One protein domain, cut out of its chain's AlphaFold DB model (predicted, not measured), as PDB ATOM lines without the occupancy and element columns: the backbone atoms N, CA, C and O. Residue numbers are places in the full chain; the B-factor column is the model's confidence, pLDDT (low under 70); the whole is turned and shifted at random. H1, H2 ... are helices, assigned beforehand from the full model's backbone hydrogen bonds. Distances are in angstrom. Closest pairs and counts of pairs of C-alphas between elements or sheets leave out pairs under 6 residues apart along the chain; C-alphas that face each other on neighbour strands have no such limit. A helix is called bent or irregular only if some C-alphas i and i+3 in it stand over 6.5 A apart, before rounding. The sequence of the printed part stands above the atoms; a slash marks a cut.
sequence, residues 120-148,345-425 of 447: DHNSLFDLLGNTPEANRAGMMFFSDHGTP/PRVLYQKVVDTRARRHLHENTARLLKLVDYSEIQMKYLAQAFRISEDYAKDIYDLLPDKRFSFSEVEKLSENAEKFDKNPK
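Overview. This is residues 120 to 148 and 345 to 425 of the 447 residues of the protein "Catalase" of Penicillium chrysogenum (UniProt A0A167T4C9). Seven helices make a compact cluster in which most neighbours cross, with H5 in the middle: H1 packs on one side of it, H7 crosses it on the opposite side, and H6 folds back along part of it as the second leg of a helical hairpin. H4 crosses over H6, H2 runs across from the corner with H1 to H4, and beyond H7 the last residues, 422 to 425, lead away from the body. The printed part has 110 residues, with seven named helices in the order H1 to H7 and no named strand; its class is all helix. The whole is compact, with a radius of gyration of the C-alphas of 13.0 A and spans of 41 by 31 by 27 A.

Arrangement. H1, residues 121 to 130, touches H5, residues 375 to 388, with 19 pairs of C-alphas within 8 A; the closest are those of Gly 129 and Tyr 381, 4.1 A. These two run the same way at a steep tilt of 47 degrees. H2, residues 132 to 142, and H1 touch only at the corner, and only just, with 3 pairs of C-alphas within 8 A; the closest are those of Leu 128 and Ala 134, 6.2 A. H3, residues 345 to 351, and H2 only just touch, with 3 pairs of C-alphas within 8 A, the closest those of Arg 136 and Pro 345 at 5.0 A. H3 also only just touches H5, with 3 pairs, at residue 388 of H5 alone; the C-alphas of Arg 346 and Ile 388 are the closest, at 4.9 A. H4, residues 355 to 369, touches H2 with its residues 361 to 365 alone, about perpendicular at 73 degrees; the closest C-alphas are those of Phe 142 and Leu 361, 5.6 A. H5 is the hub, touching four other helices. H5 and H6, residues 390 to 398, form a helical hairpin, at a shallow tilt of 31 degrees, opposite ways; the closest C-alphas are those of Phe 386 and Ala 393, 4.9 A. H4 touches H6 with its residues 362 to 366 alone, at a steep tilt of 53 degrees; the closest C-alphas are those of His 362 and Ile 396, 5.1 A. H7, residues 407 to 414, touches H5 with 16 pairs of C-alphas within 8 A, the closest those of Ala 383 and Ser 414 at 4.4 A. Their lines are only just about perpendicular, at 71 degrees. H1 and H7 are apart. Every O i to N i+4 pair is within hydrogen-bond range in H1, H3, H4, H5, H6 and H7; in H2 it is 4 of 7.

Along the chain. H1 begins at C-alpha 121, at (45.782, -2.867, 20.351), and is 14.1 A long from first to last C-alpha. H2 measures 15.4 A and is only just irregular: C-alphas 133 and 136 are 6.7 A apart. H3 measures 10.0 A. H4, the longest helix with 15 residues, measures 20.7 A, and H5 measures 20.1 A from C-alpha 375 at (47.192, -10.780, 29.452). H6 measures 12.1 A. H7 measures 10.6 A and ends at C-alpha 414, at (36.696, -20.654, 26.076).

Size, cuts and confidence. The two C-alphas farthest apart are those of Arg 356 and Lys 425, 44.0 A. Residues 149 to 344 are not printed, and C-alphas 148 and 345 are 20.3 A apart across this cut, in the link from H2 to H3. Of the links that are printed whole, H6 to H7 is short, with 8 residues, and the others are tight. The mean pLDDT of the printed part is 90.6, and no printed residue is under 70.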
ATOM      1  N   ASP A 120      45.301   1.529  19.008       74.00
ATOM      2  CA  ASP A 120      45.302   0.913  20.327       74.00
ATOM      3  C   ASP A 120      44.958  -0.570  20.140       74.00
ATOM      4  O   ASP A 120      43.891  -0.928  19.634       74.00
ATOM      5  N   HIS A 121      45.914  -1.424  20.485       81.88
ATOM      6  CA  HIS A 121      45.782  -2.867  20.351       81.88
ATOM      7  C   HIS A 121      44.910  -3.432  21.475       81.88
ATOM      8  O   HIS A 121      44.226  -4.430  21.253       81.88
ATOM      9  N   ASN A 122      44.871  -2.775  22.639       83.25
ATOM     10  CA  ASN A 122      44.068  -3.208  23.775       83.25
ATOM     11  C   ASN A 122      42.577  -3.130  23.430       83.25
ATOM     12  O   ASN A 122      41.919  -4.164  23.419       83.25
ATOM     13  N   SER A 123      42.054  -1.961  23.036       78.75
ATOM     14  CA  SER A 123      40.640  -1.843  22.645       78.75
ATOM     15  C   SER A 123      40.263  -2.656  21.402       78.75
ATOM     16  O   SER A 123      39.141  -3.150  21.343       78.75
ATOM     17  N   LEU A 124      41.168  -2.874  20.432       82.06
ATOM     18  CA  LEU A 124      40.872  -3.768  19.301       82.06
ATOM     19  C   LEU A 124      40.681  -5.221  19.756       82.06
ATOM     20  O   LEU A 124      39.695  -5.857  19.382       82.06
ATOM     21  N   PHE A 125      41.625  -5.762  20.528       88.12
ATOM     22  CA  PHE A 125      41.569  -7.165  20.937       88.12
ATOM     23  C   PHE A 125      40.593  -7.419  22.088       88.12
ATOM     24  O   PHE A 125      40.067  -8.524  22.168       88.12
ATOM     25  N   ASP A 126      40.270  -6.420  22.914       88.56
ATOM     26  CA  ASP A 126      39.203  -6.532  23.916       88.56
ATOM     27  C   ASP A 126      37.825  -6.460  23.243       88.56
ATOM     28  O   ASP A 126      36.967  -7.293  23.524       88.56
ATOM     29  N   LEU A 127      37.625  -5.590  22.242       84.94
ATOM     30  CA  LEU A 127      36.408  -5.618  21.421       84.94
ATOM     31  C   LEU A 127      36.226  -6.991  20.755       84.94
ATOM     32  O   LEU A 127      35.212  -7.650  20.964       84.94
ATOM     33  N   LEU A 128      37.224  -7.481  20.012       87.38
ATOM     34  CA  LEU A 128      37.153  -8.815  19.394       87.38
ATOM     35  C   LEU A 128      37.058  -9.950  20.429       87.38
ATOM     36  O   LEU A 128      36.507 -11.008  20.123       87.38
ATOM     37  N   GLY A 129      37.579  -9.729  21.638       91.44
ATOM     38  CA  GLY A 129      37.566 -10.653  22.766       91.44
ATOM     39  C   GLY A 129      36.208 -10.782  23.457       91.44
ATOM     40  O   GLY A 129      35.899 -11.879  23.907       91.44
ATOM     41  N   ASN A 130      35.377  -9.733  23.512       89.00
ATOM     42  CA  ASN A 130      34.034  -9.787  24.123       89.00
ATOM     43  C   ASN A 130      32.885  -9.822  23.075       89.00
ATOM     44  O   ASN A 130      31.760 -10.199  23.402       89.00
ATOM     45  N   THR A 131      33.156  -9.500  21.802       85.25
ATOM     46  CA  THR A 131      32.173  -9.443  20.696       85.25
ATOM     47  C   THR A 131      32.373 -10.615  19.705       85.25
ATOM     48  O   THR A 131      33.034 -10.445  18.674       85.25
ATOM     49  N   PRO A 132      31.831 -11.828  19.964       87.50
ATOM     50  CA  PRO A 132      32.060 -13.017  19.133       87.50
ATOM     51  C   PRO A 132      31.643 -12.819  17.669       87.50
ATOM     52  O   PRO A 132      32.406 -13.175  16.771       87.50
ATOM     53  N   GLU A 133      30.505 -12.168  17.420       79.62
ATOM     54  CA  GLU A 133      29.970 -11.858  16.087       79.62
ATOM     55  C   GLU A 133      30.918 -11.007  15.208       79.62
ATOM     56  O   GLU A 133      30.902 -11.111  13.978       79.62
ATOM     57  N   ALA A 134      31.823 -10.224  15.810       80.88
ATOM     58  CA  ALA A 134      32.821  -9.445  15.073       80.88
ATOM     59  C   ALA A 134      33.951 -10.311  14.483       80.88
ATOM     60  O   ALA A 134      34.604  -9.904  13.515       80.88
ATOM     61  N   ASN A 135      34.187 -11.521  15.003       83.44
ATOM     62  CA  ASN A 135      35.367 -12.315  14.644       83.44
ATOM     63  C   ASN A 135      35.366 -12.817  13.191       83.44
ATOM     64  O   ASN A 135      36.441 -13.006  12.620       83.44
ATOM     65  N   ARG A 136      34.206 -12.923  12.525       81.00
ATOM     66  CA  ARG A 136      34.147 -13.177  11.070       81.00
ATOM     67  C   ARG A 136      34.795 -12.041  10.263       81.00
ATOM     68  O   ARG A 136      35.422 -12.297   9.237       81.00
ATOM     69  N   ALA A 137      34.639 -10.795  10.712       76.19
ATOM     70  CA  ALA A 137      35.285  -9.627  10.116       76.19
ATOM     71  C   ALA A 137      36.749  -9.509  10.576       76.19
ATOM     72  O   ALA A 137      37.622  -9.269   9.746       76.19
ATOM     73  N   GLY A 138      37.028  -9.769  11.861       76.38
ATOM     74  CA  GLY A 138      38.386  -9.801  12.418       76.38
ATOM     75  C   GLY A 138      39.316 -10.774  11.683       76.38
ATOM     76  O   GLY A 138      40.409 -10.391  11.280       76.38
ATOM     77  N   MET A 139      38.858 -11.998  11.400       82.50
ATOM     78  CA  MET A 139      39.605 -12.964  10.581       82.50
ATOM     79  C   MET A 139      39.921 -12.440   9.175       82.50
ATOM     80  O   MET A 139      41.035 -12.624   8.690       82.50
ATOM     81  N   MET A 140      38.969 -11.776   8.509       79.94
ATOM     82  CA  MET A 140      39.226 -11.186   7.191       79.94
ATOM     83  C   MET A 140      40.249 -10.047   7.278       79.94
ATOM     84  O   MET A 140      41.157  -9.999   6.452       79.94
ATOM     85  N   PHE A 141      40.143  -9.191   8.298       78.12
ATOM     86  CA  PHE A 141      41.052  -8.070   8.555       78.12
ATOM     87  C   PHE A 141      42.496  -8.509   8.852       78.12
ATOM     88  O   PHE A 141      43.429  -7.877   8.364       78.12
ATOM     89  N   PHE A 142      42.691  -9.591   9.613       83.44
ATOM     90  CA  PHE A 142      44.026 -10.136   9.887       83.44
ATOM     91  C   PHE A 142      44.573 -11.022   8.754       83.44
ATOM     92  O   PHE A 142      45.786 -11.207   8.654       83.44
ATOM     93  N   SER A 143      43.725 -11.566   7.877       83.62
ATOM     94  CA  SER A 143      44.187 -12.227   6.647       83.62
ATOM     95  C   SER A 143      44.726 -11.210   5.630       83.62
ATOM     96  O   SER A 143      44.473 -10.013   5.746       83.62
ATOM     97  N   ASP A 144      45.367 -11.684   4.559       82.94
ATOM     98  CA  ASP A 144      45.820 -10.814   3.461       82.94
ATOM     99  C   ASP A 144      44.660 -10.025   2.787       82.94
ATOM    100  O   ASP A 144      44.902  -9.053   2.080       82.94
ATOM    101  N   HIS A 145      43.379 -10.351   3.039       78.44
ATOM    102  CA  HIS A 145      42.237  -9.514   2.616       78.44
ATOM    103  C   HIS A 145      42.220  -8.113   3.269       78.44
ATOM    104  O   HIS A 145      41.525  -7.227   2.771       78.44
ATOM    105  N   GLY A 146      42.987  -7.882   4.341       71.75
ATOM    106  CA  GLY A 146      43.261  -6.544   4.878       71.75
ATOM    107  C   GLY A 146      44.265  -5.721   4.051       71.75
ATOM    108  O   GLY A 146      44.458  -4.537   4.326       71.75
ATOM    109  N   THR A 147      44.918  -6.317   3.049       76.12
ATOM    110  CA  THR A 147      46.003  -5.717   2.252       76.12
ATOM    111  C   THR A 147      45.818  -5.938   0.738       76.12
ATOM    112  O   THR A 147      46.670  -6.559   0.100       76.12
ATOM    113  N   PRO A 148      44.730  -5.436   0.116       76.88
ATOM    114  CA  PRO A 148      44.495  -5.585  -1.324       76.88
ATOM    115  C   PRO A 148      45.565  -4.878  -2.179       76.88
ATOM    116  O   PRO A 148      46.087  -3.824  -1.808       76.88
ATOM    117  N   PRO A 345      32.951 -18.151  10.800       86.81
ATOM    118  CA  PRO A 345      34.398 -18.141  11.021       86.81
ATOM    119  C   PRO A 345      35.057 -19.520  10.881       86.81
ATOM    120  O   PRO A 345      36.089 -19.642  10.223       86.81
ATOM    121  N   ARG A 346      34.453 -20.583  11.430       92.81
ATOM    122  CA  ARG A 346      34.993 -21.950  11.365       92.81
ATOM    123  C   ARG A 346      34.978 -22.497   9.943       92.81
ATOM    124  O   ARG A 346      35.973 -23.060   9.495       92.81
ATOM    125  N   VAL A 347      33.890 -22.291   9.199       87.50
ATOM    126  CA  VAL A 347      33.807 -22.661   7.775       87.50
ATOM    127  C   VAL A 347      34.838 -21.895   6.941       87.50
ATOM    128  O   VAL A 347      35.496 -22.512   6.103       87.50
ATOM    129  N   LEU A 348      35.034 -20.597   7.197       83.00
ATOM    130  CA  LEU A 348      36.094 -19.796   6.576       83.00
ATOM    131  C   LEU A 348      37.477 -20.405   6.873       83.00
ATOM    132  O   LEU A 348      38.198 -20.765   5.942       83.00
ATOM    133  N   TYR A 349      37.809 -20.602   8.153       92.88
ATOM    134  CA  TYR A 349      39.092 -21.150   8.602       92.88
ATOM    135  C   TYR A 349      39.406 -22.525   7.999       92.88
ATOM    136  O   TYR A 349      40.483 -22.737   7.443       92.88
ATOM    137  N   GLN A 350      38.461 -23.462   8.109       89.38
ATOM    138  CA  GLN A 350      38.683 -24.877   7.812       89.38
ATOM    139  C   GLN A 350      38.542 -25.218   6.324       89.38
ATOM    140  O   GLN A 350      39.199 -26.149   5.865       89.38
ATOM    141  N   LYS A 351      37.675 -24.512   5.577       86.44
ATOM    142  CA  LYS A 351      37.249 -24.917   4.219       86.44
ATOM    143  C   LYS A 351      37.552 -23.906   3.111       86.44
ATOM    144  O   LYS A 351      37.371 -24.252   1.949       86.44
ATOM    145  N   VAL A 352      37.963 -22.681   3.448       85.31
ATOM    146  CA  VAL A 352      38.208 -21.604   2.466       85.31
ATOM    147  C   VAL A 352      39.641 -21.075   2.549       85.31
ATOM    148  O   VAL A 352      40.261 -20.847   1.516       85.31
ATOM    149  N   VAL A 353      40.183 -20.900   3.756       84.06
ATOM    150  CA  VAL A 353      41.557 -20.420   3.962       84.06
ATOM    151  C   VAL A 353      42.550 -21.580   3.804       84.06
ATOM    152  O   VAL A 353      42.568 -22.508   4.616       84.06
ATOM    153  N   ASP A 354      43.382 -21.518   2.759       90.69
ATOM    154  CA  ASP A 354      44.446 -22.492   2.476       90.69
ATOM    155  C   ASP A 354      45.626 -22.405   3.467       90.69
ATOM    156  O   ASP A 354      45.738 -21.464   4.249       90.69
ATOM    157  N   THR A 355      46.549 -23.370   3.431       93.69
ATOM    158  CA  THR A 355      47.686 -23.464   4.367       93.69
ATOM    159  C   THR A 355      48.621 -22.242   4.361       93.69
ATOM    160  O   THR A 355      49.152 -21.883   5.414       93.69
ATOM    161  N   ARG A 356      48.835 -21.575   3.216       93.00
ATOM    162  CA  ARG A 356      49.648 -20.347   3.126       93.00
ATOM    163  C   ARG A 356      48.883 -19.172   3.730       93.00
ATOM    164  O   ARG A 356      49.425 -18.501   4.605       93.00
ATOM    165  N   ALA A 357      47.640 -18.961   3.300       89.75
ATOM    166  CA  ALA A 357      46.788 -17.887   3.811       89.75
ATOM    167  C   ALA A 357      46.512 -18.031   5.322       89.75
ATOM    168  O   ALA A 357      46.476 -17.038   6.046       89.75
ATOM    169  N   ARG A 358      46.398 -19.271   5.815       94.75
ATOM    170  CA  ARG A 358      46.245 -19.619   7.234       94.75
ATOM    171  C   ARG A 358      47.482 -19.232   8.037       94.75
ATOM    172  O   ARG A 358      47.359 -18.523   9.027       94.75
ATOM    173  N   ARG A 359      48.681 -19.599   7.570       95.81
ATOM    174  CA  ARG A 359      49.929 -19.181   8.223       95.81
ATOM    175  C   ARG A 359      50.062 -17.654   8.259       95.81
ATOM    176  O   ARG A 359      50.401 -17.112   9.303       95.81
ATOM    177  N   HIS A 360      49.745 -16.955   7.164       94.44
ATOM    178  CA  HIS A 360      49.768 -15.485   7.147       94.44
ATOM    179  C   HIS A 360      48.764 -14.884   8.139       94.44
ATOM    180  O   HIS A 360      49.116 -13.964   8.867       94.44
ATOM    181  N   LEU A 361      47.547 -15.432   8.229       93.50
ATOM    182  CA  LEU A 361      46.558 -15.050   9.239       93.50
ATOM    183  C   LEU A 361      47.115 -15.228  10.667       93.50
ATOM    184  O   LEU A 361      46.959 -14.331  11.490       93.50
ATOM    185  N   HIS A 362      47.810 -16.332  10.960       97.56
ATOM    186  CA  HIS A 362      48.411 -16.576  12.279       97.56
ATOM    187  C   HIS A 362      49.547 -15.582  12.575       97.56
ATOM    188  O   HIS A 362      49.544 -14.932  13.622       97.56
ATOM    189  N   GLU A 363      50.474 -15.402  11.625       96.19
ATOM    190  CA  GLU A 363      51.583 -14.440  11.694       96.19
ATOM    191  C   GLU A 363      51.077 -12.998  11.892       96.19
ATOM    192  O   GLU A 363      51.579 -12.272  12.753       96.19
ATOM    193  N   ASN A 364      50.057 -12.581  11.137       90.38
ATOM    194  CA  ASN A 364      49.484 -11.237  11.184       90.38
ATOM    195  C   ASN A 364      48.744 -10.965  12.496       90.38
ATOM    196  O   ASN A 364      48.945  -9.900  13.087       90.38
ATOM    197  N   THR A 365      47.928 -11.916  12.966       94.88
ATOM    198  CA  THR A 365      47.223 -11.799  14.246       94.88
ATOM    199  C   THR A 365      48.219 -11.760  15.403       94.88
ATOM    200  O   THR A 365      48.180 -10.819  16.190       94.88
ATOM    201  N   ALA A 366      49.177 -12.693  15.477       96.81
ATOM    202  CA  ALA A 366      50.188 -12.717  16.540       96.81
ATOM    203  C   ALA A 366      51.081 -11.459  16.543       96.81
ATOM    204  O   ALA A 366      51.406 -10.926  17.609       96.81
ATOM    205  N   ARG A 367      51.422 -10.919  15.360       92.25
ATOM    206  CA  ARG A 367      52.181  -9.663  15.198       92.25
ATOM    207  C   ARG A 367      51.505  -8.461  15.863       92.25
ATOM    208  O   ARG A 367      52.228  -7.565  16.299       92.25
ATOM    209  N   LEU A 368      50.173  -8.439  15.925       90.56
ATOM    210  CA  LEU A 368      49.384  -7.375  16.553       90.56
ATOM    211  C   LEU A 368      48.980  -7.733  17.993       90.56
ATOM    212  O   LEU A 368      49.054  -6.882  18.873       90.56
ATOM    213  N   LEU A 369      48.630  -8.992  18.265       94.94
ATOM    214  CA  LEU A 369      48.222  -9.481  19.588       94.94
ATOM    215  C   LEU A 369      49.347  -9.360  20.628       94.94
ATOM    216  O   LEU A 369      49.084  -9.088  21.797       94.94
ATOM    217  N   LYS A 370      50.615  -9.487  20.213       95.25
ATOM    218  CA  LYS A 370      51.784  -9.250  21.082       95.25
ATOM    219  C   LYS A 370      51.955  -7.791  21.542       95.25
ATOM    220  O   LYS A 370      52.816  -7.535  22.373       95.25
ATOM    221  N   LEU A 371      51.209  -6.845  20.960       92.50
ATOM    222  CA  LEU A 371      51.235  -5.414  21.302       92.50
ATOM    223  C   LEU A 371      50.116  -5.034  22.291       92.50
ATOM    224  O   LEU A 371      49.863  -3.855  22.506       92.50
ATOM    225  N   VAL A 372      49.432  -6.034  22.858       92.75
ATOM    226  CA  VAL A 372      48.410  -5.886  23.898       92.75
ATOM    227  C   VAL A 372      49.073  -5.961  25.273       92.75
ATOM    228  O   VAL A 372      49.696  -6.968  25.625       92.75
ATOM    229  N   ASP A 373      48.905  -4.918  26.079       92.25
ATOM    230  CA  ASP A 373      49.551  -4.779  27.386       92.25
ATOM    231  C   ASP A 373      48.983  -5.754  28.425       92.25
ATOM    232  O   ASP A 373      49.717  -6.239  29.287       92.25
ATOM    233  N   TYR A 374      47.701  -6.112  28.315       94.31
ATOM    234  CA  TYR A 374      46.984  -6.939  29.289       94.31
ATOM    235  C   TYR A 374      46.870  -8.407  28.848       94.31
ATOM    236  O   TYR A 374      46.325  -8.717  27.786       94.31
ATOM    237  N   SER A 375      47.318  -9.335  29.697       96.00
ATOM    238  CA  SER A 375      47.192 -10.780  29.452       96.00
ATOM    239  C   SER A 375      45.736 -11.254  29.396       96.00
ATOM    240  O   SER A 375      45.430 -12.143  28.607       96.00
ATOM    241  N   GLU A 376      44.820 -10.642  30.155       95.81
ATOM    242  CA  GLU A 376      43.385 -10.973  30.106       95.81
ATOM    243  C   GLU A 376      42.793 -10.751  28.707       95.81
ATOM    244  O   GLU A 376      42.113 -11.631  28.184       95.81
ATOM    245  N   ILE A 377      43.111  -9.624  28.061       95.81
ATOM    246  CA  ILE A 377      42.655  -9.312  26.699       95.81
ATOM    247  C   ILE A 377      43.196 -10.353  25.704       95.81
ATOM    248  O   ILE A 377      42.456 -10.852  24.853       95.81
ATOM    249  N   GLN A 378      44.472 -10.738  25.842       97.31
ATOM    250  CA  GLN A 378      45.072 -11.786  25.011       97.31
ATOM    251  C   GLN A 378      44.381 -13.142  25.209       97.31
ATOM    252  O   GLN A 378      44.057 -13.809  24.225       97.31
ATOM    253  N   MET A 379      44.101 -13.532  26.456       97.56
ATOM    254  CA  MET A 379      43.382 -14.768  26.772       97.56
ATOM    255  C   MET A 379      41.943 -14.750  26.248       97.56
ATOM    256  O   MET A 379      41.532 -15.728  25.628       97.56
ATOM    257  N   LYS A 380      41.190 -13.654  26.423       97.50
ATOM    258  CA  LYS A 380      39.827 -13.506  25.880       97.50
ATOM    259  C   LYS A 380      39.807 -13.664  24.362       97.50
ATOM    260  O   LYS A 380      39.008 -14.440  23.845       97.50
ATOM    261  N   TYR A 381      40.702 -12.982  23.644       97.50
ATOM    262  CA  TYR A 381      40.773 -13.108  22.188       97.50
ATOM    263  C   TYR A 381      41.137 -14.533  21.741       97.50
ATOM    264  O   TYR A 381      40.488 -15.091  20.854       97.50
ATOM    265  N   LEU A 382      42.131 -15.161  22.378       98.25
ATOM    266  CA  LEU A 382      42.499 -16.545  22.069       98.25
ATOM    267  C   LEU A 382      41.377 -17.536  22.425       98.25
ATOM    268  O   LEU A 382      41.190 -18.515  21.709       98.25
ATOM    269  N   ALA A 383      40.578 -17.261  23.457       98.25
ATOM    270  CA  ALA A 383      39.398 -18.045  23.800       98.25
ATOM    271  C   ALA A 383      38.307 -17.933  22.715       98.25
ATOM    272  O   ALA A 383      37.736 -18.952  22.330       98.25
ATOM    273  N   GLN A 384      38.075 -16.745  22.136       97.44
ATOM    274  CA  GLN A 384      37.215 -16.604  20.947       97.44
ATOM    275  C   GLN A 384      37.777 -17.385  19.748       97.44
ATOM    276  O   GLN A 384      37.040 -18.109  19.078       97.44
ATOM    277  N   ALA A 385      39.090 -17.303  19.501       97.56
ATOM    278  CA  ALA A 385      39.759 -18.057  18.439       97.56
ATOM    279  C   ALA A 385      39.636 -19.583  18.631       97.56
ATOM    280  O   ALA A 385      39.396 -20.298  17.660       97.56
ATOM    281  N   PHE A 386      39.704 -20.077  19.871       98.31
ATOM    282  CA  PHE A 386      39.591 -21.500  20.207       98.31
ATOM    283  C   PHE A 386      38.202 -22.048  19.855       98.31
ATOM    284  O   PHE A 386      38.069 -23.135  19.294       98.31
ATOM    285  N   ARG A 387      37.147 -21.255  20.096       97.38
ATOM    286  CA  ARG A 387      35.764 -21.604  19.719       97.38
ATOM    287  C   ARG A 387      35.539 -21.632  18.209       97.38
ATOM    288  O   ARG A 387      34.644 -22.340  17.742       97.38
ATOM    289  N   ILE A 388      36.364 -20.922  17.440       96.31
ATOM    290  CA  ILE A 388      36.422 -21.054  15.982       96.31
ATOM    291  C   ILE A 388      37.120 -22.375  15.626       96.31
ATOM    292  O   ILE A 388      36.498 -23.225  14.989       96.31
ATOM    293  N   SER A 389      38.370 -22.569  16.063       97.19
ATOM    294  CA  SER A 389      39.131 -23.818  15.915       97.19
ATOM    295  C   SER A 389      40.299 -23.858  16.911       97.19
ATOM    296  O   SER A 389      41.002 -22.862  17.056       97.19
ATOM    297  N   GLU A 390      40.575 -25.012  17.526       97.69
ATOM    298  CA  GLU A 390      41.706 -25.186  18.456       97.69
ATOM    299  C   GLU A 390      43.046 -24.787  17.813       97.69
ATOM    300  O   GLU A 390      43.730 -23.901  18.328       97.69
ATOM    301  N   ASP A 391      43.355 -25.341  16.631       96.81
ATOM    302  CA  ASP A 391      44.540 -25.002  15.825       96.81
ATOM    303  C   ASP A 391      44.730 -23.488  15.638       96.81
ATOM    304  O   ASP A 391      45.855 -22.994  15.637       96.81
ATOM    305  N   TYR A 392      43.628 -22.743  15.470       97.31
ATOM    306  CA  TYR A 392      43.669 -21.307  15.189       97.31
ATOM    307  C   TYR A 392      44.177 -20.529  16.406       97.31
ATOM    308  O   TYR A 392      45.088 -19.710  16.289       97.31
ATOM    309  N   ALA A 393      43.638 -20.824  17.593       98.06
ATOM    310  CA  ALA A 393      44.144 -20.253  18.837       98.06
ATOM    311  C   ALA A 393      45.563 -20.738  19.150       98.06
ATOM    312  O   ALA A 393      46.394 -19.946  19.598       98.06
ATOM    313  N   LYS A 394      45.844 -22.025  18.914       98.06
ATOM    314  CA  LYS A 394      47.123 -22.646  19.254       98.06
ATOM    315  C   LYS A 394      48.284 -22.060  18.458       98.06
ATOM    316  O   LYS A 394      49.267 -21.647  19.067       98.06
ATOM    317  N   ASP A 395      48.161 -21.958  17.138       97.94
ATOM    318  CA  ASP A 395      49.223 -21.400  16.298       97.94
ATOM    319  C   ASP A 395      49.463 -19.908  16.587       97.94
ATOM    320  O   ASP A 395      50.610 -19.464  16.596       97.94
ATOM    321  N   ILE A 396      48.413 -19.124  16.874       97.94
ATOM    322  CA  ILE A 396      48.580 -17.719  17.292       97.94
ATOM    323  C   ILE A 396      49.313 -17.649  18.638       97.94
ATOM    324  O   ILE A 396      50.258 -16.872  18.774       97.94
ATOM    325  N   TYR A 397      48.902 -18.454  19.623       98.25
ATOM    326  CA  TYR A 397      49.542 -18.519  20.938       98.25
ATOM    327  C   TYR A 397      51.012 -18.948  20.837       98.25
ATOM    328  O   TYR A 397      51.869 -18.364  21.499       98.25
ATOM    329  N   ASP A 398      51.333 -19.923  19.985       98.00
ATOM    330  CA  ASP A 398      52.705 -20.395  19.813       98.00
ATOM    331  C   ASP A 398      53.618 -19.414  19.059       98.00
ATOM    332  O   ASP A 398      54.837 -19.494  19.217       98.00
ATOM    333  N   LEU A 399      53.046 -18.427  18.360       97.94
ATOM    334  CA  LEU A 399      53.747 -17.279  17.772       97.94
ATOM    335  C   LEU A 399      53.897 -16.069  18.722       97.94
ATOM    336  O   LEU A 399      54.558 -15.092  18.352       97.94
ATOM    337  N   LEU A 400      53.318 -16.090  19.932       96.94
ATOM    338  CA  LEU A 400      53.526 -15.023  20.920       96.94
ATOM    339  C   LEU A 400      54.922 -15.134  21.573       96.94
ATOM    340  O   LEU A 400      55.291 -16.214  22.040       96.94
ATOM    341  N   PRO A 401      55.696 -14.030  21.651       92.75
ATOM    342  CA  PRO A 401      57.067 -14.054  22.174       92.75
ATOM    343  C   PRO A 401      57.141 -14.116  23.707       92.75
ATOM    344  O   PRO A 401      58.155 -14.548  24.244       92.75
ATOM    345  N   ASP A 402      56.086 -13.679  24.398       90.06
ATOM    346  CA  ASP A 402      55.958 -13.706  25.855       90.06
ATOM    347  C   ASP A 402      54.642 -14.406  26.224       90.06
ATOM    348  O   ASP A 402      53.552 -13.953  25.859       90.06
ATOM    349  N   LYS A 403      54.751 -15.547  26.909       91.19
ATOM    350  CA  LYS A 403      53.634 -16.434  27.262       91.19
ATOM    351  C   LYS A 403      53.274 -16.238  28.731       91.19
ATOM    352  O   LYS A 403      53.599 -17.049  29.593       91.19
ATOM    353  N   ARG A 404      52.582 -15.126  28.992       93.50
ATOM    354  CA  ARG A 404      52.161 -14.645  30.326       93.50
ATOM    355  C   ARG A 404      51.031 -15.462  30.980       93.50
ATOM    356  O   ARG A 404      50.527 -15.072  32.027       93.50
ATOM    357  N   PHE A 405      50.606 -16.541  30.330       96.62
ATOM    358  CA  PHE A 405      49.533 -17.466  30.696       96.62
ATOM    359  C   PHE A 405      49.735 -18.770  29.909       96.62
ATOM    360  O   PHE A 405      50.436 -18.777  28.894       96.62
ATOM    361  N   SER A 406      49.120 -19.867  30.348       97.44
ATOM    362  CA  SER A 406      49.166 -21.161  29.662       97.44
ATOM    363  C   SER A 406      48.027 -21.337  28.649       97.44
ATOM    364  O   SER A 406      46.966 -20.725  28.749       97.44
ATOM    365  N   PHE A 407      48.201 -22.247  27.685       97.69
ATOM    366  CA  PHE A 407      47.136 -22.560  26.722       97.69
ATOM    367  C   PHE A 407      45.924 -23.267  27.363       97.69
ATOM    368  O   PHE A 407      44.807 -23.110  26.882       97.69
ATOM    369  N   SER A 408      46.104 -23.982  28.481       97.56
ATOM    370  CA  SER A 408      44.979 -24.614  29.192       97.56
ATOM    371  C   SER A 408      44.093 -23.582  29.909       97.56
ATOM    372  O   SER A 408      42.887 -23.781  30.050       97.56
ATOM    373  N   GLU A 409      44.644 -22.423  30.293       97.81
ATOM    374  CA  GLU A 409      43.832 -21.296  30.771       97.81
ATOM    375  C   GLU A 409      42.965 -20.711  29.644       97.81
ATOM    376  O   GLU A 409      41.806 -20.387  29.889       97.81
ATOM    377  N   VAL A 410      43.474 -20.659  28.405       97.69
ATOM    378  CA  VAL A 410      42.704 -20.248  27.213       97.69
ATOM    379  C   VAL A 410      41.579 -21.239  26.902       97.69
ATOM    380  O   VAL A 410      40.435 -20.826  26.710       97.69
ATOM    381  N   GLU A 411      41.888 -22.538  26.875       97.69
ATOM    382  CA  GLU A 411      40.920 -23.627  26.680       97.69
ATOM    383  C   GLU A 411      39.770 -23.525  27.692       97.69
ATOM    384  O   GLU A 411      38.604 -23.419  27.301       97.69
ATOM    385  N   LYS A 412      40.098 -23.463  28.988       97.50
ATOM    386  CA  LYS A 412      39.124 -23.352  30.080       97.50
ATOM    387  C   LYS A 412      38.315 -22.053  30.026       97.50
ATOM    388  O   LYS A 412      37.117 -22.057  30.299       97.50
ATOM    389  N   LEU A 413      38.946 -20.936  29.665       97.06
ATOM    390  CA  LEU A 413      38.256 -19.659  29.476       97.06
ATOM    391  C   LEU A 413      37.250 -19.739  28.310       97.06
ATOM    392  O   LEU A 413      36.187 -19.123  28.372       97.06
ATOM    393  N   SER A 414      37.532 -20.543  27.278       96.88
ATOM    394  CA  SER A 414      36.696 -20.654  26.076       96.88
ATOM    395  C   SER A 414      35.283 -21.208  26.306       96.88
ATOM    396  O   SER A 414      34.386 -20.892  25.522       96.88
ATOM    397  N   GLU A 415      35.048 -21.983  27.375       94.94
ATOM    398  CA  GLU A 415      33.807 -22.748  27.609       94.94
ATOM    399  C   GLU A 415      32.513 -21.929  27.452       94.94
ATOM    400  O   GLU A 415      31.498 -22.452  26.988       94.94
ATOM    401  N   ASN A 416      32.552 -20.645  27.826       91.44
ATOM    402  CA  ASN A 416      31.427 -19.709  27.755       91.44
ATOM    403  C   ASN A 416      31.782 -18.402  27.017       91.44
ATOM    404  O   ASN A 416      31.151 -17.372  27.263       91.44
ATOM    405  N   ALA A 417      32.779 -18.420  26.120       95.00
ATOM    406  CA  ALA A 417      33.302 -17.209  25.478       95.00
ATOM    407  C   ALA A 417      32.260 -16.401  24.698       95.00
ATOM    408  O   ALA A 417      32.379 -15.179  24.598       95.00
ATOM    409  N   GLU A 418      31.180 -17.024  24.218       91.31
ATOM    410  CA  GLU A 418      30.121 -16.271  23.550       91.31
ATOM    411  C   GLU A 418      29.410 -15.264  24.490       91.31
ATOM    412  O   GLU A 418      28.853 -14.265  24.029       91.31
ATOM    413  N   LYS A 419      29.483 -15.480  25.812       90.81
ATOM    414  CA  LYS A 419      28.784 -14.706  26.853       90.81
ATOM    415  C   LYS A 419      29.656 -13.669  27.583       90.81
ATOM    416  O   LYS A 419      29.180 -13.088  28.557       90.81
ATOM    417  N   PHE A 420      30.910 -13.444  27.179       92.25
ATOM    418  CA  PHE A 420      31.792 -12.486  27.866       92.25
ATOM    419  C   PHE A 420      31.208 -11.065  27.887       92.25
ATOM    420  O   PHE A 420      30.700 -10.582  26.883       92.25
ATOM    421  N   ASP A 421      31.254 -10.435  29.064       86.62
ATOM    422  CA  ASP A 421      30.652  -9.133  29.417       86.62
ATOM    423  C   ASP A 421      29.115  -9.004  29.238       86.62
ATOM    424  O   ASP A 421      28.513  -7.971  29.543       86.62
ATOM    425  N   LYS A 422      28.414 -10.072  28.826       83.94
ATOM    426  CA  LYS A 422      26.969 -10.013  28.540       83.94
ATOM    427  C   LYS A 422      26.142 -10.102  29.814       83.94
ATOM    428  O   LYS A 422      25.950 -11.168  30.399       83.94
ATOM    429  N   ASN A 423      25.626  -8.951  30.242       82.06
ATOM    430  CA  ASN A 423      24.821  -8.815  31.453       82.06
ATOM    431  C   ASN A 423      23.525  -9.658  31.375       82.06
ATOM    432  O   ASN A 423      22.641  -9.326  30.578       82.06
ATOM    433  N   PRO A 424      23.329 -10.674  32.246       80.25
ATOM    434  CA  PRO A 424      22.168 -11.563  32.180       80.25
ATOM    435  C   PRO A 424      20.811 -10.859  32.297       80.25
ATOM    436  O   PRO A 424      19.824 -11.363  31.771       80.25
ATOM    437  N   LYS A 425      20.746  -9.674  32.929       77.44
ATOM    438  CA  LYS A 425      19.515  -8.861  33.017       77.44
ATOM    439  C   LYS A 425      19.026  -8.352  31.658       77.44
ATOM    440  O   LYS A 425      17.874  -7.945  31.543       77.44
TER     441      LYS A 425